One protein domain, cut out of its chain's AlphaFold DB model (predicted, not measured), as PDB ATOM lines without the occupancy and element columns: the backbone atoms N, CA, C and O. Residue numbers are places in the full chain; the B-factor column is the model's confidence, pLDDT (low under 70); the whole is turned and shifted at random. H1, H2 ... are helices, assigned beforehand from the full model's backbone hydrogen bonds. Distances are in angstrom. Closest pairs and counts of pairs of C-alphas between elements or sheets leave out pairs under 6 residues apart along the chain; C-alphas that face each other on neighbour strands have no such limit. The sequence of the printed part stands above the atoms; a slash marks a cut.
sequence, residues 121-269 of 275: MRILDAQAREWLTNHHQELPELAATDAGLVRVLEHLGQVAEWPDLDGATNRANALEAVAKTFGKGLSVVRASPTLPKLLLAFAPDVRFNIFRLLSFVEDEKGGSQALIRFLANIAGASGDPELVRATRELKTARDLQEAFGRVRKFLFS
ATOM      1  N   MET A 121     163.613   0.662 -26.394       87.44
ATOM      2  CA  MET A 121     163.954   0.415 -25.001       87.44
ATOM      3  C   MET A 121     164.428   1.675 -24.263       87.44
ATOM      4  O   MET A 121     164.051   1.885 -23.112       87.44
ATOM      5  N   ARG A 122     165.184   2.559 -24.932       85.69
ATOM      6  CA  ARG A 122     165.554   3.874 -24.378       85.69
ATOM      7  C   ARG A 122     164.334   4.761 -24.128       85.69
ATOM      8  O   ARG A 122     164.335   5.514 -23.164       85.69
ATOM      9  N   ILE A 123     163.301   4.680 -24.972       88.38
ATOM     10  CA  ILE A 123     162.046   5.421 -24.756       88.38
ATOM     11  C   ILE A 123     161.340   4.916 -23.495       88.38
ATOM     12  O   ILE A 123     160.933   5.736 -22.679       88.38
ATOM     13  N   LEU A 124     161.238   3.596 -23.306       89.94
ATOM     14  CA  LEU A 124     160.631   3.019 -22.101       89.94
ATOM     15  C   LEU A 124     161.397   3.412 -20.831       89.94
ATOM     16  O   LEU A 124     160.786   3.841 -19.856       89.94
ATOM     17  N   ASP A 125     162.729   3.334 -20.857       90.25
ATOM     18  CA  ASP A 125     163.575   3.777 -19.742       90.25
ATOM     19  C   ASP A 125     163.386   5.276 -19.446       90.25
ATOM     20  O   ASP A 125     163.192   5.663 -18.293       90.25
ATOM     21  N   ALA A 126     163.359   6.128 -20.478       89.62
ATOM     22  CA  ALA A 126     163.125   7.561 -20.316       89.62
ATOM     23  C   ALA A 126     161.745   7.857 -19.708       89.62
ATOM     24  O   ALA A 126     161.650   8.648 -18.772       89.62
ATOM     25  N   GLN A 127     160.693   7.183 -20.182       92.31
ATOM     26  CA  GLN A 127     159.335   7.310 -19.645       92.31
ATOM     27  C   GLN A 127     159.252   6.849 -18.186       92.31
ATOM     28  O   GLN A 127     158.614   7.508 -17.367       92.31
ATOM     29  N   ALA A 128     159.924   5.754 -17.832       93.25
ATOM     30  CA  ALA A 128     159.991   5.281 -16.455       93.25
ATOM     31  C   ALA A 128     160.702   6.284 -15.532       93.25
ATOM     32  O   ALA A 128     160.223   6.571 -14.433       93.25
ATOM     33  N   ARG A 129     161.819   6.865 -15.984       93.25
ATOM     34  CA  ARG A 129     162.573   7.887 -15.234       93.25
ATOM     35  C   ARG A 129     161.801   9.196 -15.094       93.25
ATOM     36  O   ARG A 129     161.820   9.803 -14.022       93.25
ATOM     37  N   GLU A 130     161.109   9.623 -16.143       94.44
ATOM     38  CA  GLU A 130     160.212  10.779 -16.096       94.44
ATOM     39  C   GLU A 130     159.065  10.529 -15.113       94.44
ATOM     40  O   GLU A 130     158.781  11.370 -14.260       94.44
ATOM     41  N   TRP A 131     158.459   9.339 -15.152       96.31
ATOM     42  CA  TRP A 131     157.408   8.971 -14.212       96.31
ATOM     43  C   TRP A 131     157.895   9.026 -12.759       96.31
ATOM     44  O   TRP A 131     157.231   9.649 -11.928       96.31
ATOM     45  N   LEU A 132     159.073   8.457 -12.464       94.56
ATOM     46  CA  LEU A 132     159.698   8.551 -11.140       94.56
ATOM     47  C   LEU A 132     159.940  10.008 -10.741       94.56
ATOM     48  O   LEU A 132     159.626  10.394  -9.622       94.56
ATOM     49  N   THR A 133     160.431  10.836 -11.661       95.06
ATOM     50  CA  THR A 133     160.655  12.266 -11.411       95.06
ATOM     51  C   THR A 133     159.359  12.976 -11.025       95.06
ATOM     52  O   THR A 133     159.347  13.741 -10.064       95.06
ATOM     53  N   ASN A 134     158.253  12.660 -11.696       96.69
ATOM     54  CA  ASN A 134     156.961  13.293 -11.445       96.69
ATOM     55  C   ASN A 134     156.262  12.777 -10.172       96.69
ATOM     56  O   ASN A 134     155.551  13.545  -9.537       96.69
ATOM     57  N   HIS A 135     156.488  11.520  -9.769       96.12
ATOM     58  CA  HIS A 135     155.732  10.870  -8.683       96.12
ATOM     59  C   HIS A 135     156.591  10.474  -7.468       96.12
ATOM     60  O   HIS A 135     156.094   9.822  -6.550       96.12
ATOM     61  N   HIS A 136     157.877  10.851  -7.408       94.06
ATOM     62  CA  HIS A 136     158.777  10.426  -6.323       94.06
ATOM     63  C   HIS A 136     158.283  10.802  -4.914       94.06
ATOM     64  O   HIS A 136     158.587  10.097  -3.951       94.06
ATOM     65  N   GLN A 137     157.532  11.901  -4.786       95.19
ATOM     66  CA  GLN A 137     156.957  12.355  -3.514       95.19
ATOM     67  C   GLN A 137     155.739  11.524  -3.088       95.19
ATOM     68  O   GLN A 137     155.509  11.364  -1.893       95.19
ATOM     69  N   GLU A 138     155.020  10.947  -4.052       96.38
ATOM     70  CA  GLU A 138     153.821  10.122  -3.857       96.38
ATOM     71  C   GLU A 138     154.159   8.640  -3.635       96.38
ATOM     72  O   GLU A 138     153.296   7.855  -3.247       96.38
ATOM     73  N   LEU A 139     155.419   8.229  -3.840       96.38
ATOM     74  CA  LEU A 139     155.853   6.838  -3.655       96.38
ATOM     75  C   LEU A 139     155.434   6.223  -2.307       96.38
ATOM     76  O   LEU A 139     155.027   5.062  -2.323       96.38
ATOM     77  N   PRO A 140     155.488   6.930  -1.156       95.69
ATOM     78  CA  PRO A 140     155.004   6.378   0.108       95.69
ATOM     79  C   PRO A 140     153.503   6.057   0.100       95.69
ATOM     80  O   PRO A 140     153.100   5.034   0.647       95.69
ATOM     81  N   GLU A 141     152.687   6.903  -0.530       96.75
ATOM     82  CA  GLU A 141     151.236   6.711  -0.636       96.75
ATOM     83  C   GLU A 141     150.909   5.582  -1.616       96.75
ATOM     84  O   GLU A 141     150.108   4.698  -1.316       96.75
ATOM     85  N   LEU A 142     151.599   5.549  -2.759       96.50
ATOM     86  CA  LEU A 142     151.469   4.477  -3.743       96.50
ATOM     87  C   LEU A 142     151.867   3.120  -3.147       96.50
ATOM     88  O   LEU A 142     151.155   2.136  -3.338       96.50
ATOM     89  N   ALA A 143     152.953   3.067  -2.371       96.06
ATOM     90  CA  ALA A 143     153.434   1.848  -1.718       96.06
ATOM     91  C   ALA A 143     152.508   1.323  -0.607       96.06
ATOM     92  O   ALA A 143     152.668   0.174  -0.186       96.06
ATOM     93  N   ALA A 144     151.558   2.138  -0.131       95.19
ATOM     94  CA  ALA A 144     150.589   1.746   0.890       95.19
ATOM     95  C   ALA A 144     149.450   0.866   0.343       95.19
ATOM     96  O   ALA A 144     148.700   0.282   1.124       95.19
ATOM     97  N   THR A 145     149.313   0.756  -0.984       96.75
ATOM     98  CA  THR A 145     148.295  -0.081  -1.634       96.75
ATOM     99  C   THR A 145     148.941  -1.049  -2.616       96.75
ATOM    100  O   THR A 145     149.921  -0.706  -3.274       96.75
ATOM    101  N   ASP A 146     148.368  -2.243  -2.781       96.00
ATOM    102  CA  ASP A 146     148.903  -3.230  -3.729       96.00
ATOM    103  C   ASP A 146     148.874  -2.707  -5.174       96.00
ATOM    104  O   ASP A 146     149.842  -2.880  -5.910       96.00
ATOM    105  N   ALA A 147     147.803  -2.013  -5.574       96.50
ATOM    106  CA  ALA A 147     147.681  -1.445  -6.919       96.50
ATOM    107  C   ALA A 147     148.716  -0.338  -7.183       96.50
ATOM    108  O   ALA A 147     149.346  -0.314  -8.241       96.50
ATOM    109  N   GLY A 148     148.919   0.562  -6.214       96.69
ATOM    110  CA  GLY A 148     149.945   1.596  -6.311       96.69
ATOM    111  C   GLY A 148     151.351   0.996  -6.340       96.69
ATOM    112  O   GLY A 148     152.170   1.399  -7.166       96.69
ATOM    113  N   LEU A 149     151.612  -0.024  -5.517       97.12
ATOM    114  CA  LEU A 149     152.897  -0.711  -5.490       97.12
ATOM    115  C   LEU A 149     153.182  -1.444  -6.806       97.12
ATOM    116  O   LEU A 149     154.288  -1.324  -7.319       97.12
ATOM    117  N   VAL A 150     152.202  -2.134  -7.399       97.25
ATOM    118  CA  VAL A 150     152.353  -2.748  -8.733       97.25
ATOM    119  C   VAL A 150     152.769  -1.705  -9.767       97.25
ATOM    120  O   VAL A 150     153.751  -1.919 -10.472       97.25
ATOM    121  N   ARG A 151     152.105  -0.546  -9.795       96.81
ATOM    122  CA  ARG A 151     152.440   0.538 -10.728       96.81
ATOM    123  C   ARG A 151     153.864   1.064 -10.529       96.81
ATOM    124  O   ARG A 151     154.577   1.302 -11.500       96.81
ATOM    125  N   VAL A 152     154.306   1.216  -9.277       97.31
ATOM    126  CA  VAL A 152     155.702   1.574  -8.970       97.31
ATOM    127  C   VAL A 152     156.655   0.520  -9.541       97.31
ATOM    128  O   VAL A 152     157.629   0.867 -10.206       97.31
ATOM    129  N   LEU A 153     156.377  -0.763  -9.304       96.88
ATOM    130  CA  LEU A 153     157.226  -1.869  -9.749       96.88
ATOM    131  C   LEU A 153     157.290  -1.986 -11.277       96.88
ATOM    132  O   LEU A 153     158.368  -2.242 -11.804       96.88
ATOM    133  N   GLU A 154     156.190  -1.740 -11.991       95.19
ATOM    134  CA  GLU A 154     156.160  -1.708 -13.460       95.19
ATOM    135  C   GLU A 154     157.138  -0.673 -14.027       95.19
ATOM    136  O   GLU A 154     157.942  -0.997 -14.903       95.19
ATOM    137  N   HIS A 155     157.128   0.548 -13.485       95.44
ATOM    138  CA  HIS A 155     158.054   1.594 -13.913       95.44
ATOM    139  C   HIS A 155     159.493   1.293 -13.487       95.44
ATOM    140  O   HIS A 155     160.403   1.414 -14.303       95.44
ATOM    141  N   LEU A 156     159.725   0.819 -12.257       94.81
ATOM    142  CA  LEU A 156     161.068   0.405 -11.827       94.81
ATOM    143  C   LEU A 156     161.635  -0.723 -12.699       94.81
ATOM    144  O   LEU A 156     162.830  -0.737 -12.981       94.81
ATOM    145  N   GLY A 157     160.786  -1.644 -13.155       91.62
ATOM    146  CA  GLY A 157     161.167  -2.741 -14.037       91.62
ATOM    147  C   GLY A 157     161.661  -2.293 -15.410       91.62
ATOM    148  O   GLY A 157     162.480  -2.990 -16.008       91.62
ATOM    149  N   GLN A 158     161.203  -1.132 -15.883       91.44
ATOM    150  CA  GLN A 158     161.585  -0.536 -17.166       91.44
ATOM    151  C   GLN A 158     162.872   0.298 -17.094       91.44
ATOM    152  O   GLN A 158     163.472   0.566 -18.135       91.44
ATOM    153  N   VAL A 159     163.309   0.692 -15.892       89.94
ATOM    154  CA  VAL A 159     164.574   1.415 -15.707       89.94
ATOM    155  C   VAL A 159     165.730   0.474 -16.013       89.94
ATOM    156  O   VAL A 159     165.893  -0.548 -15.351       89.94
ATOM    157  N   ALA A 160     166.562   0.815 -16.988       81.25
ATOM    158  CA  ALA A 160     167.666  -0.035 -17.412       81.25
ATOM    159  C   ALA A 160     168.942   0.764 -17.689       81.25
ATOM    160  O   ALA A 160     168.936   1.975 -17.922       81.25
ATOM    161  N   GLU A 161     170.062   0.051 -17.652       75.88
ATOM    162  CA  GLU A 161     171.378   0.559 -18.026       75.88
ATOM    163  C   GLU A 161     171.575   0.297 -19.519       75.88
ATOM    164  O   GLU A 161     172.057  -0.760 -19.924       75.88
ATOM    165  N   TRP A 162     171.145   1.246 -20.348       74.56
ATOM    166  CA  TRP A 162     171.401   1.187 -21.783       74.56
ATOM    167  C   TRP A 162     172.796   1.717 -22.089       74.56
ATOM    168  O   TRP A 162     173.212   2.722 -21.503       74.56
ATOM    169  N   PRO A 163     173.521   1.080 -23.018       64.00
ATOM    170  CA  PRO A 163     174.798   1.611 -23.430       64.00
ATOM    171  C   PRO A 163     174.620   2.947 -24.129       64.00
ATOM    172  O   PRO A 163     173.663   3.151 -24.884       64.00
ATOM    173  N   ASP A 164     175.553   3.859 -23.872       61.16
ATOM    174  CA  ASP A 164     175.544   5.131 -24.567       61.16
ATOM    175  C   ASP A 164     176.083   4.944 -25.987       61.16
ATOM    176  O   ASP A 164     177.273   4.711 -26.199       61.16
ATOM    177  N   LEU A 165     175.181   5.030 -26.963       60.34
ATOM    178  CA  LEU A 165     175.535   4.981 -28.379       60.34
ATOM    179  C   LEU A 165     176.264   6.256 -28.833       60.34
ATOM    180  O   LEU A 165     176.885   6.239 -29.894       60.34
ATOM    181  N   ASP A 166     176.203   7.329 -28.036       57.34
ATOM    182  CA  ASP A 166     176.758   8.647 -28.349       57.34
ATOM    183  C   ASP A 166     178.126   8.894 -27.668       57.34
ATOM    184  O   ASP A 166     178.736   9.950 -27.843       57.34
ATOM    185  N   GLY A 167     178.660   7.900 -26.943       46.69
ATOM    186  CA  GLY A 167     180.039   7.895 -26.442       46.69
ATOM    187  C   GLY A 167     180.303   8.696 -25.162       46.69
ATOM    188  O   GLY A 167     181.464   8.811 -24.764       46.69
ATOM    189  N   ALA A 168     179.283   9.215 -24.473       48.47
ATOM    190  CA  ALA A 168     179.462   9.786 -23.145       48.47
ATOM    191  C   ALA A 168     179.359   8.672 -22.091       48.47
ATOM    192  O   ALA A 168     178.331   8.030 -21.893       48.47
ATOM    193  N   THR A 169     180.436   8.435 -21.344       47.34
ATOM    194  CA  THR A 169     180.429   7.551 -20.168       47.34
ATOM    195  C   THR A 169     179.644   8.208 -19.027       47.34
ATOM    196  O   THR A 169     180.188   8.604 -17.997       47.34
ATOM    197  N   ASN A 170     178.335   8.378 -19.204       48.84
ATOM    198  CA  ASN A 170     177.488   9.032 -18.226       48.84
ATOM    199  C   ASN A 170     177.096   8.030 -17.136       48.84
ATOM    200  O   ASN A 170     176.111   7.301 -17.234       48.84
ATOM    201  N   ARG A 171     177.864   8.046 -16.037       51.16
ATOM    202  CA  ARG A 171     177.549   7.340 -14.779       51.16
ATOM    203  C   ARG A 171     176.180   7.729 -14.188       51.16
ATOM    204  O   ARG A 171     175.685   7.033 -13.311       51.16
ATOM    205  N   ALA A 172     175.558   8.804 -14.683       50.00
ATOM    206  CA  ALA A 172     174.220   9.261 -14.308       50.00
ATOM    207  C   ALA A 172     173.088   8.272 -14.670       50.00
ATOM    208  O   ALA A 172     172.015   8.339 -14.075       50.00
ATOM    209  N   ASN A 173     173.321   7.336 -15.599       58.34
ATOM    210  CA  ASN A 173     172.305   6.367 -16.032       58.34
ATOM    211  C   ASN A 173     172.289   5.065 -15.212       58.34
ATOM    212  O   ASN A 173     171.387   4.248 -15.406       58.34
ATOM    213  N   ALA A 174     173.247   4.875 -14.298       76.06
ATOM    214  CA  ALA A 174     173.351   3.664 -13.488       76.06
ATOM    215  C   ALA A 174     172.129   3.481 -12.571       76.06
ATOM    216  O   ALA A 174     171.589   4.460 -12.044       76.06
ATOM    217  N   LEU A 175     171.729   2.230 -12.317       86.81
ATOM    218  CA  LEU A 175     170.641   1.914 -11.376       86.81
ATOM    219  C   LEU A 175     170.910   2.511  -9.985       86.81
ATOM    220  O   LEU A 175     169.991   2.966  -9.308       86.81
ATOM    221  N   GLU A 176     172.181   2.559  -9.585       88.31
ATOM    222  CA  GLU A 176     172.626   3.169  -8.332       88.31
ATOM    223  C   GLU A 176     172.316   4.674  -8.268       88.31
ATOM    224  O   GLU A 176     171.893   5.169  -7.225       88.31
ATOM    225  N   ALA A 177     172.478   5.412  -9.372       87.62
ATOM    226  CA  ALA A 177     172.174   6.842  -9.408       87.62
ATOM    227  C   ALA A 177     170.674   7.087  -9.203       87.62
ATOM    228  O   ALA A 177     170.294   7.915  -8.379       87.62
ATOM    229  N   VAL A 178     169.825   6.299  -9.871       90.50
ATOM    230  CA  VAL A 178     168.362   6.335  -9.690       90.50
ATOM    231  C   VAL A 178     167.987   6.028  -8.240       90.50
ATOM    232  O   VAL A 178     167.204   6.760  -7.632       90.50
ATOM    233  N   ALA A 179     168.579   4.977  -7.664       92.31
ATOM    234  CA  ALA A 179     168.337   4.587  -6.281       92.31
ATOM    235  C   ALA A 179     168.728   5.688  -5.282       92.31
ATOM    236  O   ALA A 179     168.007   5.900  -4.310       92.31
ATOM    237  N   LYS A 180     169.819   6.424  -5.537       91.69
ATOM    238  CA  LYS A 180     170.239   7.571  -4.715       91.69
ATOM    239  C   LYS A 180     169.311   8.773  -4.881       91.69
ATOM    240  O   LYS A 180     168.875   9.336  -3.883       91.69
ATOM    241  N   THR A 181     168.962   9.144  -6.115       92.19
ATOM    242  CA  THR A 181     168.090  10.298  -6.398       92.19
ATOM    243  C   THR A 181     166.713  10.154  -5.752       92.19
ATOM    244  O   THR A 181     166.197  11.114  -5.184       92.19
ATOM    245  N   PHE A 182     166.127   8.956  -5.791       93.56
ATOM    246  CA  PHE A 182     164.777   8.700  -5.275       93.56
ATOM    247  C   PHE A 182     164.767   7.916  -3.953       93.56
ATOM    248  O   PHE A 182     163.724   7.400  -3.540       93.56
ATOM    249  N   GLY A 183     165.913   7.838  -3.264       93.31
ATOM    250  CA  GLY A 183     166.143   6.924  -2.140       93.31
ATOM    251  C   GLY A 183     165.121   7.045  -1.012       93.31
ATOM    252  O   GLY A 183     164.604   6.034  -0.540       93.31
ATOM    253  N   LYS A 184     164.727   8.272  -0.645       93.19
ATOM    254  CA  LYS A 184     163.733   8.509   0.413       93.19
ATOM    255  C   LYS A 184     162.403   7.800   0.132       93.19
ATOM    256  O   LYS A 184     161.914   7.074   0.993       93.19
ATOM    257  N   GLY A 185     161.836   7.967  -1.065       94.44
ATOM    258  CA  GLY A 185     160.577   7.320  -1.452       94.44
ATOM    259  C   GLY A 185     160.741   5.817  -1.684       94.44
ATOM    260  O   GLY A 185     159.952   5.016  -1.183       94.44
ATOM    261  N   LEU A 186     161.819   5.416  -2.364       96.12
ATOM    262  CA  LEU A 186     162.100   4.007  -2.650       96.12
ATOM    263  C   LEU A 186     162.405   3.180  -1.394       96.12
ATOM    264  O   LEU A 186     162.166   1.973  -1.390       96.12
ATOM    265  N   SER A 187     162.885   3.799  -0.312       95.75
ATOM    266  CA  SER A 187     163.089   3.110   0.967       95.75
ATOM    267  C   SER A 187     161.766   2.604   1.555       95.75
ATOM    268  O   SER A 187     161.710   1.483   2.062       95.75
ATOM    269  N   VAL A 188     160.680   3.374   1.392       95.38
ATOM    270  CA  VAL A 188     159.319   2.993   1.809       95.38
ATOM    271  C   VAL A 188     158.775   1.883   0.916       95.38
ATOM    272  O   VAL A 188     158.244   0.899   1.424       95.38
ATOM    273  N   VAL A 189     158.986   1.994  -0.400       96.38
ATOM    274  CA  VAL A 189     158.644   0.939  -1.370       96.38
ATOM    275  C   VAL A 189     159.315  -0.376  -0.972       96.38
ATOM    276  O   VAL A 189     158.634  -1.387  -0.821       96.38
ATOM    277  N   ARG A 190     160.633  -0.359  -0.717       96.19
ATOM    278  CA  ARG A 190     161.410  -1.537  -0.298       96.19
ATOM    279  C   ARG A 190     160.922  -2.142   1.020       96.19
ATOM    280  O   ARG A 190     160.972  -3.358   1.195       96.19
ATOM    281  N   ALA A 191     160.498  -1.299   1.954       94.81
ATOM    282  CA  ALA A 191     160.007  -1.724   3.258       94.81
ATOM    283  C   ALA A 191     158.554  -2.233   3.230       94.81
ATOM    284  O   ALA A 191     158.091  -2.758   4.244       94.81
ATOM    285  N   SER A 192     157.839  -2.096   2.106       95.81
ATOM    286  CA  SER A 192     156.439  -2.505   2.008       95.81
ATOM    287  C   SER A 192     156.272  -4.017   2.264       95.81
ATOM    288  O   SER A 192     156.953  -4.827   1.624       95.81
ATOM    289  N   PRO A 193     155.363  -4.439   3.165       94.00
ATOM    290  CA  PRO A 193     155.158  -5.854   3.486       94.00
ATOM    291  C   PRO A 193     154.671  -6.704   2.307       94.00
ATOM    292  O   PRO A 193     154.947  -7.902   2.271       94.00
ATOM    293  N   THR A 194     153.953  -6.108   1.348       94.69
ATOM    294  CA  THR A 194     153.404  -6.830   0.187       94.69
ATOM    295  C   THR A 194     154.367  -6.871  -1.000       94.69
ATOM    296  O   THR A 194     154.189  -7.700  -1.897       94.69
ATOM    297  N   LEU A 195     155.447  -6.073  -0.964       96.31
ATOM    298  CA  LEU A 195     156.468  -6.029  -2.013       96.31
ATOM    299  C   LEU A 195     157.004  -7.415  -2.394       96.31
ATOM    300  O   LEU A 195     157.007  -7.704  -3.587       96.31
ATOM    301  N   PRO A 196     157.443  -8.290  -1.467       94.75
ATOM    302  CA  PRO A 196     158.021  -9.578  -1.844       94.75
ATOM    303  C   PRO A 196     157.092 -10.420  -2.722       94.75
ATOM    304  O   PRO A 196     157.517 -10.952  -3.744       94.75
ATOM    305  N   LYS A 197     155.806 -10.501  -2.360       93.12
ATOM    306  CA  LYS A 197     154.806 -11.265  -3.111       93.12
ATOM    307  C   LYS A 197     154.565 -10.653  -4.490       93.12
ATOM    308  O   LYS A 197     154.567 -11.376  -5.482       93.12
ATOM    309  N   LEU A 198     154.372  -9.334  -4.551       94.69
ATOM    310  CA  LEU A 198     154.104  -8.628  -5.805       94.69
ATOM    311  C   LEU A 198     155.309  -8.680  -6.747       94.69
ATOM    312  O   LEU A 198     155.145  -8.972  -7.926       94.69
ATOM    313  N   LEU A 199     156.523  -8.508  -6.223       94.00
ATOM    314  CA  LEU A 199     157.772  -8.647  -6.971       94.00
ATOM    315  C   LEU A 199     157.897 -10.035  -7.611       94.00
ATOM    316  O   LEU A 199     158.272 -10.150  -8.774       94.00
ATOM    317  N   LEU A 200     157.569 -11.096  -6.871       90.88
ATOM    318  CA  LEU A 200     157.663 -12.469  -7.369       90.88
ATOM    319  C   LEU A 200     156.642 -12.798  -8.466       90.88
ATOM    320  O   LEU A 200     156.872 -13.758  -9.202       90.88
ATOM    321  N   ALA A 201     155.575 -12.007  -8.611       89.19
ATOM    322  CA  ALA A 201     154.590 -12.159  -9.680       89.19
ATOM    323  C   ALA A 201     155.066 -11.613 -11.041       89.19
ATOM    324  O   ALA A 201     154.507 -11.987 -12.073       89.19
ATOM    325  N   PHE A 202     156.096 -10.759 -11.066       88.25
ATOM    326  CA  PHE A 202     156.691 -10.271 -12.312       88.25
ATOM    327  C   PHE A 202     157.544 -11.344 -12.999       88.25
ATOM    328  O   PHE A 202     158.015 -12.302 -12.378       88.25
ATOM    329  N   ALA A 203     157.788 -11.149 -14.298       83.50
ATOM    330  CA  ALA A 203     158.704 -11.989 -15.061       83.50
ATOM    331  C   ALA A 203     160.122 -11.982 -14.438       83.50
ATOM    332  O   ALA A 203     160.531 -10.961 -13.875       83.50
ATOM    333  N   PRO A 204     160.884 -13.094 -14.514       84.69
ATOM    334  CA  PRO A 204     162.188 -13.240 -13.861       84.69
ATOM    335  C   PRO A 204     163.202 -12.122 -14.140       84.69
ATOM    336  O   PRO A 204     163.889 -11.675 -13.224       84.69
ATOM    337  N   ASP A 205     163.269 -11.643 -15.380       80.81
ATOM    338  CA  ASP A 205     164.108 -10.521 -15.809       80.81
ATOM    339  C   ASP A 205     163.684  -9.206 -15.142       80.81
ATOM    340  O   ASP A 205     164.513  -8.506 -14.555       80.81
ATOM    341  N   VAL A 206     162.381  -8.919 -15.149       87.25
ATOM    342  CA  VAL A 206     161.806  -7.704 -14.561       87.25
ATOM    343  C   VAL A 206     161.995  -7.686 -13.045       87.25
ATOM    344  O   VAL A 206     162.529  -6.721 -12.497       87.25
ATOM    345  N   ARG A 207     161.629  -8.768 -12.347       90.56
ATOM    346  CA  ARG A 207     161.776  -8.836 -10.884       90.56
ATOM    347  C   ARG A 207     163.233  -8.805 -10.438       90.56
ATOM    348  O   ARG A 207     163.540  -8.214  -9.406       90.56
ATOM    349  N   PHE A 208     164.148  -9.389 -11.214       88.31
ATOM    350  CA  PHE A 208     165.573  -9.278 -10.926       88.31
ATOM    351  C   PHE A 208     166.085  -7.842 -11.093       88.31
ATOM    352  O   PHE A 208     166.851  -7.364 -10.254       88.31
ATOM    353  N   ASN A 209     165.655  -7.141 -12.144       88.69
ATOM    354  CA  ASN A 209     166.037  -5.753 -12.372       88.69
ATOM    355  C   ASN A 209     165.554  -4.834 -11.235       88.69
ATOM    356  O   ASN A 209     166.347  -4.096 -10.645       88.69
ATOM    357  N   ILE A 210     164.284  -4.969 -10.840       94.19
ATOM    358  CA  ILE A 210     163.715  -4.243  -9.697       94.19
ATOM    359  C   ILE A 210     164.495  -4.558  -8.415       94.19
ATOM    360  O   ILE A 210     164.862  -3.654  -7.665       94.19
ATOM    361  N   PHE A 211     164.795  -5.837  -8.168       94.25
ATOM    362  CA  PHE A 211     165.590  -6.259  -7.017       94.25
ATOM    363  C   PHE A 211     166.978  -5.608  -6.995       94.25
ATOM    364  O   PHE A 211     167.395  -5.116  -5.944       94.25
ATOM    365  N   ARG A 212     167.688  -5.564  -8.133       91.56
ATOM    366  CA  ARG A 212     168.984  -4.873  -8.249       91.56
ATOM    367  C   ARG A 212     168.861  -3.400  -7.877       91.56
ATOM    368  O   ARG A 212     169.640  -2.934  -7.053       91.56
ATOM    369  N   LEU A 213     167.883  -2.691  -8.438       93.69
ATOM    370  CA  LEU A 213     167.664  -1.273  -8.149       93.69
ATOM    371  C   LEU A 213     167.380  -1.050  -6.656       93.69
ATOM    372  O   LEU A 213     168.062  -0.256  -6.013       93.69
ATOM    373  N   LEU A 214     166.438  -1.798  -6.072       95.12
ATOM    374  CA  LEU A 214     166.067  -1.663  -4.655       95.12
ATOM    375  C   LEU A 214     167.195  -2.064  -3.689       95.12
ATOM    376  O   LEU A 214     167.220  -1.623  -2.536       95.12
ATOM    377  N   SER A 215     168.153  -2.865  -4.151       92.44
ATOM    378  CA  SER A 215     169.338  -3.236  -3.375       92.44
ATOM    379  C   SER A 215     170.318  -2.073  -3.190       92.44
ATOM    380  O   SER A 215     171.034  -2.053  -2.191       92.44
ATOM    381  N   PHE A 216     170.319  -1.091  -4.100       92.12
ATOM    382  CA  PHE A 216     171.117   0.136  -3.986       92.12
ATOM    383  C   PHE A 216     170.448   1.237  -3.156       92.12
ATOM    384  O   PHE A 216     171.079   2.246  -2.860       92.12
ATOM    385  N   VAL A 217     169.174   1.076  -2.794       93.81
ATOM    386  CA  VAL A 217     168.435   2.094  -2.042       93.81
ATOM    387  C   VAL A 217     168.994   2.193  -0.625       93.81
ATOM    388  O   VAL A 217     168.943   1.241   0.157       93.81
ATOM    389  N   GLU A 218     169.515   3.355  -0.264       89.88
ATOM    390  CA  GLU A 218     169.937   3.626   1.107       89.88
ATOM    391  C   GLU A 218     168.707   3.877   1.995       89.88
ATOM    392  O   GLU A 218     167.690   4.411   1.556       89.88
ATOM    393  N   ASP A 219     168.775   3.437   3.251       88.62
ATOM    394  CA  ASP A 219     167.738   3.694   4.254       88.62
ATOM    395  C   ASP A 219     168.405   4.328   5.470       88.62
ATOM    396  O   ASP A 219     169.146   3.669   6.197       88.62
ATOM    397  N   GLU A 220     168.145   5.618   5.677       84.81
ATOM    398  CA  GLU A 220     168.736   6.404   6.763       84.81
ATOM    399  C   GLU A 220     168.357   5.869   8.151       84.81
ATOM    400  O   GLU A 220     169.142   5.968   9.092       84.81
ATOM    401  N   LYS A 221     167.160   5.284   8.297       84.06
ATOM    402  CA  LYS A 221     166.661   4.778   9.584       84.06
ATOM    403  C   LYS A 221     167.123   3.351   9.844       84.06
ATOM    404  O   LYS A 221     167.431   2.986  10.974       84.06
ATOM    405  N   GLY A 222     167.102   2.523   8.805       78.75
ATOM    406  CA  GLY A 222     167.373   1.094   8.898       78.75
ATOM    407  C   GLY A 222     168.811   0.690   8.577       78.75
ATOM    408  O   GLY A 222     169.189  -0.435   8.905       78.75
ATOM    409  N   GLY A 223     169.603   1.559   7.947       86.38
ATOM    410  CA  GLY A 223     170.974   1.282   7.520       86.38
ATOM    411  C   GLY A 223     171.102  -0.037   6.748       86.38
ATOM    412  O   GLY A 223     170.209  -0.451   6.006       86.38
ATOM    413  N   SER A 224     172.198  -0.760   6.982       84.38
ATOM    414  CA  SER A 224     172.435  -2.091   6.401       84.38
ATOM    415  C   SER A 224     171.407  -3.147   6.833       84.38
ATOM    416  O   SER A 224     171.147  -4.099   6.095       84.38
ATOM    417  N   GLN A 225     170.761  -2.973   7.992       89.00
ATOM    418  CA  GLN A 225     169.729  -3.894   8.478       89.00
ATOM    419  C   GLN A 225     168.455  -3.843   7.629       89.00
ATOM    420  O   GLN A 225     167.747  -4.845   7.529       89.00
ATOM    421  N   ALA A 226     168.163  -2.715   6.976       90.69
ATOM    422  CA  ALA A 226     167.051  -2.632   6.032       90.69
ATOM    423  C   ALA A 226     167.243  -3.581   4.843       90.69
ATOM    424  O   ALA A 226     166.300  -4.258   4.438       90.69
ATOM    425  N   LEU A 227     168.473  -3.681   4.331       90.81
ATOM    426  CA  LEU A 227     168.801  -4.581   3.231       90.81
ATOM    427  C   LEU A 227     168.718  -6.053   3.653       90.81
ATOM    428  O   LEU A 227     168.144  -6.868   2.936       90.81
ATOM    429  N   ILE A 228     169.219  -6.384   4.845       92.06
ATOM    430  CA  ILE A 228     169.106  -7.733   5.422       92.06
ATOM    431  C   ILE A 228     167.634  -8.143   5.555       92.06
ATOM    432  O   ILE A 228     167.254  -9.229   5.115       92.06
ATOM    433  N   ARG A 229     166.782  -7.258   6.090       93.12
ATOM    434  CA  ARG A 229     165.332  -7.498   6.178       93.12
ATOM    435  C   ARG A 229     164.695  -7.675   4.802       93.12
ATOM    436  O   ARG A 229     163.881  -8.573   4.630       93.12
ATOM    437  N   PHE A 230     165.082  -6.862   3.823       94.56
ATOM    438  CA  PHE A 230     164.585  -6.983   2.453       94.56
ATOM    439  C   PHE A 230     164.903  -8.357   1.841       94.56
ATOM    440  O   PHE A 230     164.001  -9.015   1.321       94.56
ATOM    441  N   LEU A 231     166.144  -8.837   1.980       94.00
ATOM    442  CA  LEU A 231     166.545 -10.175   1.525       94.00
ATOM    443  C   LEU A 231     165.747 -11.279   2.227       94.00
ATOM    444  O   LEU A 231     165.225 -12.175   1.564       94.00
ATOM    445  N   ALA A 232     165.614 -11.195   3.553       93.12
ATOM    446  CA  ALA A 232     164.865 -12.167   4.344       93.12
ATOM    447  C   ALA A 232     163.372 -12.198   3.978       93.12
ATOM    448  O   ALA A 232     162.775 -13.272   3.927       93.12
ATOM    449  N   ASN A 233     162.775 -11.044   3.673       94.12
ATOM    450  CA  ASN A 233     161.376 -10.944   3.262       94.12
ATOM    451  C   ASN A 233     161.138 -11.566   1.876       94.12
ATOM    452  O   ASN A 233     160.166 -12.299   1.700       94.12
ATOM    453  N   ILE A 234     162.039 -11.337   0.910       93.75
ATOM    454  CA  ILE A 234     161.988 -12.008  -0.403       93.75
ATOM    455  C   ILE A 234     162.121 -13.518  -0.238       93.75
ATOM    456  O   ILE A 234     161.327 -14.273  -0.799       93.75
ATOM    457  N   ALA A 235     163.091 -13.964   0.560       92.12
ATOM    458  CA  ALA A 235     163.276 -15.379   0.833       92.12
ATOM    459  C   ALA A 235     162.049 -15.997   1.513       92.12
ATOM    460  O   ALA A 235     161.593 -17.058   1.100       92.12
ATOM    461  N   GLY A 236     161.453 -15.315   2.494       91.25
ATOM    462  CA  GLY A 236     160.216 -15.754   3.140       91.25
ATOM    463  C   GLY A 236     159.060 -15.925   2.155       91.25
ATOM    464  O   GLY A 236     158.380 -16.948   2.183       91.25
ATOM    465  N   ALA A 237     158.874 -14.968   1.243       91.81
ATOM    466  CA  ALA A 237     157.818 -15.023   0.232       91.81
ATOM    467  C   ALA A 237     158.075 -16.043  -0.888       91.81
ATOM    468  O   ALA A 237     157.138 -16.456  -1.566       91.81
ATOM    469  N   SER A 238     159.329 -16.462  -1.088       88.75
ATOM    470  CA  SER A 238     159.686 -17.462  -2.100       88.75
ATOM    471  C   SER A 238     159.147 -18.863  -1.794       88.75
ATOM    472  O   SER A 238     158.965 -19.659  -2.712       88.75
ATOM    473  N   GLY A 239     158.928 -19.173  -0.510       84.81
ATOM    474  CA  GLY A 239     158.620 -20.526  -0.049       84.81
ATOM    475  C   GLY A 239     159.790 -21.517  -0.142       84.81
ATOM    476  O   GLY A 239     159.600 -22.682   0.195       84.81
ATOM    477  N   ASP A 240     160.985 -21.085  -0.564       87.44
ATOM    478  CA  ASP A 240     162.186 -21.920  -0.683       87.44
ATOM    479  C   ASP A 240     162.912 -22.027   0.680       87.44
ATOM    480  O   ASP A 240     163.489 -21.040   1.157       87.44
ATOM    481  N   PRO A 241     162.930 -23.212   1.328       87.00
ATOM    482  CA  PRO A 241     163.560 -23.386   2.636       87.00
ATOM    483  C   PRO A 241     165.069 -23.124   2.628       87.00
ATOM    484  O   PRO A 241     165.620 -22.658   3.632       87.00
ATOM    485  N   GLU A 242     165.756 -23.405   1.517       86.69
ATOM    486  CA  GLU A 242     167.190 -23.148   1.404       86.69
ATOM    487  C   GLU A 242     167.474 -21.654   1.332       86.69
ATOM    488  O   GLU A 242     168.424 -21.178   1.965       86.69
ATOM    489  N   LEU A 243     166.642 -20.919   0.590       89.38
ATOM    490  CA  LEU A 243     166.755 -19.473   0.480       89.38
ATOM    491  C   LEU A 243     166.469 -18.804   1.827       89.38
ATOM    492  O   LEU A 243     167.263 -17.980   2.281       89.38
ATOM    493  N   VAL A 244     165.399 -19.227   2.508       90.94
ATOM    494  CA  VAL A 244     165.038 -18.741   3.849       90.94
ATOM    495  C   VAL A 244     166.186 -18.951   4.831       90.94
ATOM    496  O   VAL A 244     166.556 -18.017   5.548       90.94
ATOM    497  N   ARG A 245     166.787 -20.147   4.850       88.81
ATOM    498  CA  ARG A 245     167.936 -20.446   5.714       88.81
ATOM    499  C   ARG A 245     169.120 -19.532   5.399       88.81
ATOM    500  O   ARG A 245     169.693 -18.954   6.317       88.81
ATOM    501  N   ALA A 246     169.448 -19.362   4.118       87.81
ATOM    502  CA  ALA A 246     170.578 -18.538   3.694       87.81
ATOM    503  C   ALA A 246     170.431 -17.058   4.080       87.81
ATOM    504  O   ALA A 246     171.430 -16.400   4.334       87.81
ATOM    505  N   THR A 247     169.206 -16.531   4.153       89.94
ATOM    506  CA  THR A 247     168.957 -15.119   4.497       89.94
ATOM    507  C   THR A 247     168.729 -14.845   5.986       89.94
ATOM    508  O   THR A 247     168.623 -13.683   6.372       89.94
ATOM    509  N   ARG A 248     168.624 -15.878   6.837       84.19
ATOM    510  CA  ARG A 248     168.341 -15.717   8.278       84.19
ATOM    511  C   ARG A 248     169.583 -15.485   9.137       84.19
ATOM    512  O   ARG A 248     169.475 -14.852  10.182       84.19
ATOM    513  N   GLU A 249     170.744 -15.976   8.717       78.88
ATOM    514  CA  GLU A 249     171.972 -15.983   9.530       78.88
ATOM    515  C   GLU A 249     173.071 -15.075   8.954       78.88
ATOM    516  O   GLU A 249     174.240 -15.443   8.901       78.88
ATOM    517  N   LEU A 250     172.707 -13.866   8.519       86.50
ATOM    518  CA  LEU A 250     173.650 -12.920   7.914       86.50
ATOM    519  C   LEU A 250     174.451 -12.178   8.991       86.50
ATOM    520  O   LEU A 250     173.954 -11.222   9.588       86.50
ATOM    521  N   LYS A 251     175.689 -12.615   9.250       83.69
ATOM    522  CA  LYS A 251     176.575 -12.002  10.260       83.69
ATOM    523  C   LYS A 251     177.778 -11.298   9.642       83.69
ATOM    524  O   LYS A 251     178.319 -10.373  10.242       83.69
ATOM    525  N   THR A 252     178.199 -11.722   8.455       85.94
ATOM    526  CA  THR A 252     179.389 -11.220   7.768       85.94
ATOM    527  C   THR A 252     179.061 -10.670   6.380       85.94
ATOM    528  O   THR A 252     178.028 -10.978   5.785       85.94
ATOM    529  N   ALA A 253     179.976  -9.869   5.824       83.00
ATOM    530  CA  ALA A 253     179.874  -9.400   4.440       83.00
ATOM    531  C   ALA A 253     179.859 -10.564   3.430       83.00
ATOM    532  O   ALA A 253     179.195 -10.481   2.398       83.00
ATOM    533  N   ARG A 254     180.548 -11.666   3.755       86.12
ATOM    534  CA  ARG A 254     180.536 -12.889   2.952       86.12
ATOM    535  C   ARG A 254     179.151 -13.536   2.944       86.12
ATOM    536  O   ARG A 254     178.658 -13.855   1.869       86.12
ATOM    537  N   ASP A 255     178.509 -13.660   4.106       86.88
ATOM    538  CA  ASP A 255     177.152 -14.221   4.203       86.88
ATOM    539  C   ASP A 255     176.170 -13.391   3.372       86.88
ATOM    540  O   ASP A 255     175.349 -13.934   2.635       86.88
ATOM    541  N   LEU A 256     176.294 -12.060   3.442       86.19
ATOM    542  CA  LEU A 256     175.474 -11.141   2.659       86.19
ATOM    543  C   LEU A 256     175.665 -11.371   1.152       86.19
ATOM    544  O   LEU A 256     174.678 -11.477   0.426       86.19
ATOM    545  N   GLN A 257     176.908 -11.494   0.682       84.88
ATOM    546  CA  GLN A 257     177.215 -11.757  -0.726       84.88
ATOM    547  C   GLN A 257     176.672 -13.119  -1.194       84.88
ATOM    548  O   GLN A 257     176.097 -13.216  -2.281       84.88
ATOM    549  N   GLU A 258     176.816 -14.163  -0.376       86.69
ATOM    550  CA  GLU A 258     176.292 -15.500  -0.675       86.69
ATOM    551  C   GLU A 258     174.755 -15.505  -0.732       86.69
ATOM    552  O   GLU A 258     174.169 -16.057  -1.669       86.69
ATOM    553  N   ALA A 259     174.091 -14.838   0.213       88.94
ATOM    554  CA  ALA A 259     172.641 -14.686   0.221       88.94
ATOM    555  C   ALA A 259     172.135 -13.891  -0.986       88.94
ATOM    556  O   ALA A 259     171.187 -14.320  -1.645       88.94
ATOM    557  N   PHE A 260     172.812 -12.800  -1.348       88.44
ATOM    558  CA  PHE A 260     172.542 -12.064  -2.581       88.44
ATOM    559  C   PHE A 260     172.649 -12.949  -3.820       88.44
ATOM    560  O   PHE A 260     171.766 -12.915  -4.677       88.44
ATOM    561  N   GLY A 261     173.708 -13.759  -3.917       85.50
ATOM    562  CA  GLY A 261     173.905 -14.692  -5.025       85.50
ATOM    563  C   GLY A 261     172.767 -15.709  -5.141       85.50
ATOM    564  O   GLY A 261     172.270 -15.960  -6.241       85.50
ATOM    565  N   ARG A 262     172.301 -16.246  -4.008       88.25
ATOM    566  CA  ARG A 262     171.173 -17.188  -3.958       88.25
ATOM    567  C   ARG A 262     169.846 -16.526  -4.319       88.25
ATOM    568  O   ARG A 262     169.138 -17.059  -5.170       88.25
ATOM    569  N   VAL A 263     169.541 -15.354  -3.756       89.31
ATOM    570  CA  VAL A 263     168.324 -14.587  -4.088       89.31
ATOM    571  C   VAL A 263     168.323 -14.220  -5.567       89.31
ATOM    572  O   VAL A 263     167.335 -14.463  -6.252       89.31
ATOM    573  N   ARG A 264     169.449 -13.735  -6.103       85.94
ATOM    574  CA  ARG A 264     169.620 -13.470  -7.538       85.94
ATOM    575  C   ARG A 264     169.303 -14.705  -8.375       85.94
ATOM    576  O   ARG A 264     168.498 -14.619  -9.298       85.94
ATOM    577  N   LYS A 265     169.915 -15.849  -8.058       83.19
ATOM    578  CA  LYS A 265     169.689 -17.105  -8.786       83.19
ATOM    579  C   LYS A 265     168.218 -17.529  -8.739       83.19
ATOM    580  O   LYS A 265     167.681 -17.953  -9.757       83.19
ATOM    581  N   PHE A 266     167.570 -17.378  -7.585       86.31
ATOM    582  CA  PHE A 266     166.154 -17.691  -7.412       86.31
ATOM    583  C   PHE A 266     165.244 -16.756  -8.216       86.31
ATOM    584  O   PHE A 266     164.358 -17.231  -8.924       86.31
ATOM    585  N   LEU A 267     165.472 -15.440  -8.161       84.94
ATOM    586  CA  LEU A 267     164.684 -14.455  -8.907       84.94
ATOM    587  C   LEU A 267     164.792 -14.673 -10.418       84.94
ATOM    588  O   LEU A 267     163.800 -14.520 -11.126       84.94
ATOM    589  N   PHE A 268     165.951 -15.129 -10.889       75.75
ATOM    590  CA  PHE A 268     166.153 -15.585 -12.260       75.75
ATOM    591  C   PHE A 268     165.597 -16.974 -12.561       75.75
ATOM    592  O   PHE A 268     165.697 -17.400 -13.699       75.75
ATOM    593  N   SER A 269     165.062 -17.723 -11.604       73.88
ATOM    594  CA  SER A 269     164.451 -19.023 -11.880       73.88
ATOM    595  C   SER A 269     162.988 -18.856 -12.294       73.88
ATOM    596  O   SER A 269     162.375 -17.824 -12.035       73.88
TER     597      SER A 269
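What this domain is: This is residues 121 to 269 of the 275 residues of an uncharacterized protein of Planctomycetes bacterium (UniProt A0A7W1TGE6). H7 runs through the middle of a body of crossed helices, with H1, H2 and H3 packed together towards one end of the longest axis and H8, H9 and H10 side by side at the other end, their centres in a triangle. H4, H5 and H6 fill the space round H7 between these two groups, and residues 165 to 170 stick out as a loop. The printed part has 149 residues, with ten named helices, H1 to H10 in chain order, and no named strand; the class is all helix. It is compact, with a radius of gyration of the C-alphas of 15.1 A and spans of 44 by 35 by 30 A.

Where its parts are: Find C-alpha 121 at (163.954, 0.415, -25.001); from there H1 runs 21.1 A to residue 135. H2 is residues 139 to 142, and H3, residues 146 to 158, is 18.7 A long. Next come H4, residues 175 to 181, H5, residues 183 to 191, and H6, residues 195 to 201. Look for C-alpha 204 at (162.188, -13.240, -13.861), where H7 begins its 16.2 A to residue 215. H8, residues 223 to 238, is the longest at 23.9 A; H9 is residues 241 to 248. H10, residues 253 to 267, runs 20.8 A to C-alpha 267 at (164.684, -14.455, -8.907).

How they stand to each other: Start at H7, the hub, which touches five helices. With residues 153 to 158 alone H3 touches it, about perpendicular at 85 degrees; the closest C-alphas, of Gly 157 and Val 206, are 5.0 A apart. H4 touches H7 at Leu 175 and Leu 213, C-alphas 5.4 A apart. H5 only just touches H7, with 3 pairs of C-alphas within 8 A, closest at Arg 190 and Leu 214, 6.4 A. H6 and H7 form a helical hairpin but only just touch, with 3 pairs; C-alphas 199 and 207 are closest, 5.6 A apart. H10 touches H7 with residues 264 to 267 alone, closest at C-alphas 208 and 267, 5.6 A. Farther out, H8 and H9 form a hairpin at a shallow tilt of 12 degrees, with C-alphas 235 and 244 closest at 4.8 A. H1 touches H3, which meets it with residues 155 to 158 alone, the closest C-alphas being those of Ala 128 and His 155, 4.9 A apart, and H2 touches H5, the closest C-alphas being those of Leu 139 and Gly 185, 5.2 A apart. H1 and H9 are apart. Every O i to N i+4 pair is within hydrogen-bond range in H1, H3, H4, H6, H7, H9 and H10; H5 has 4 of 5, H8 has 11 of 12, and H2 is too short for such a pair.

The domain as a whole: The C-alphas farthest apart, of Asp 166 and Pro 241, are 46.5 A from each other. The printed part has no cut. Look at residues 159 to 174 for the long link, H3 to H4; pLDDT is under 70 at residues 163 to 173, against a mean of 87.7 for the printed part.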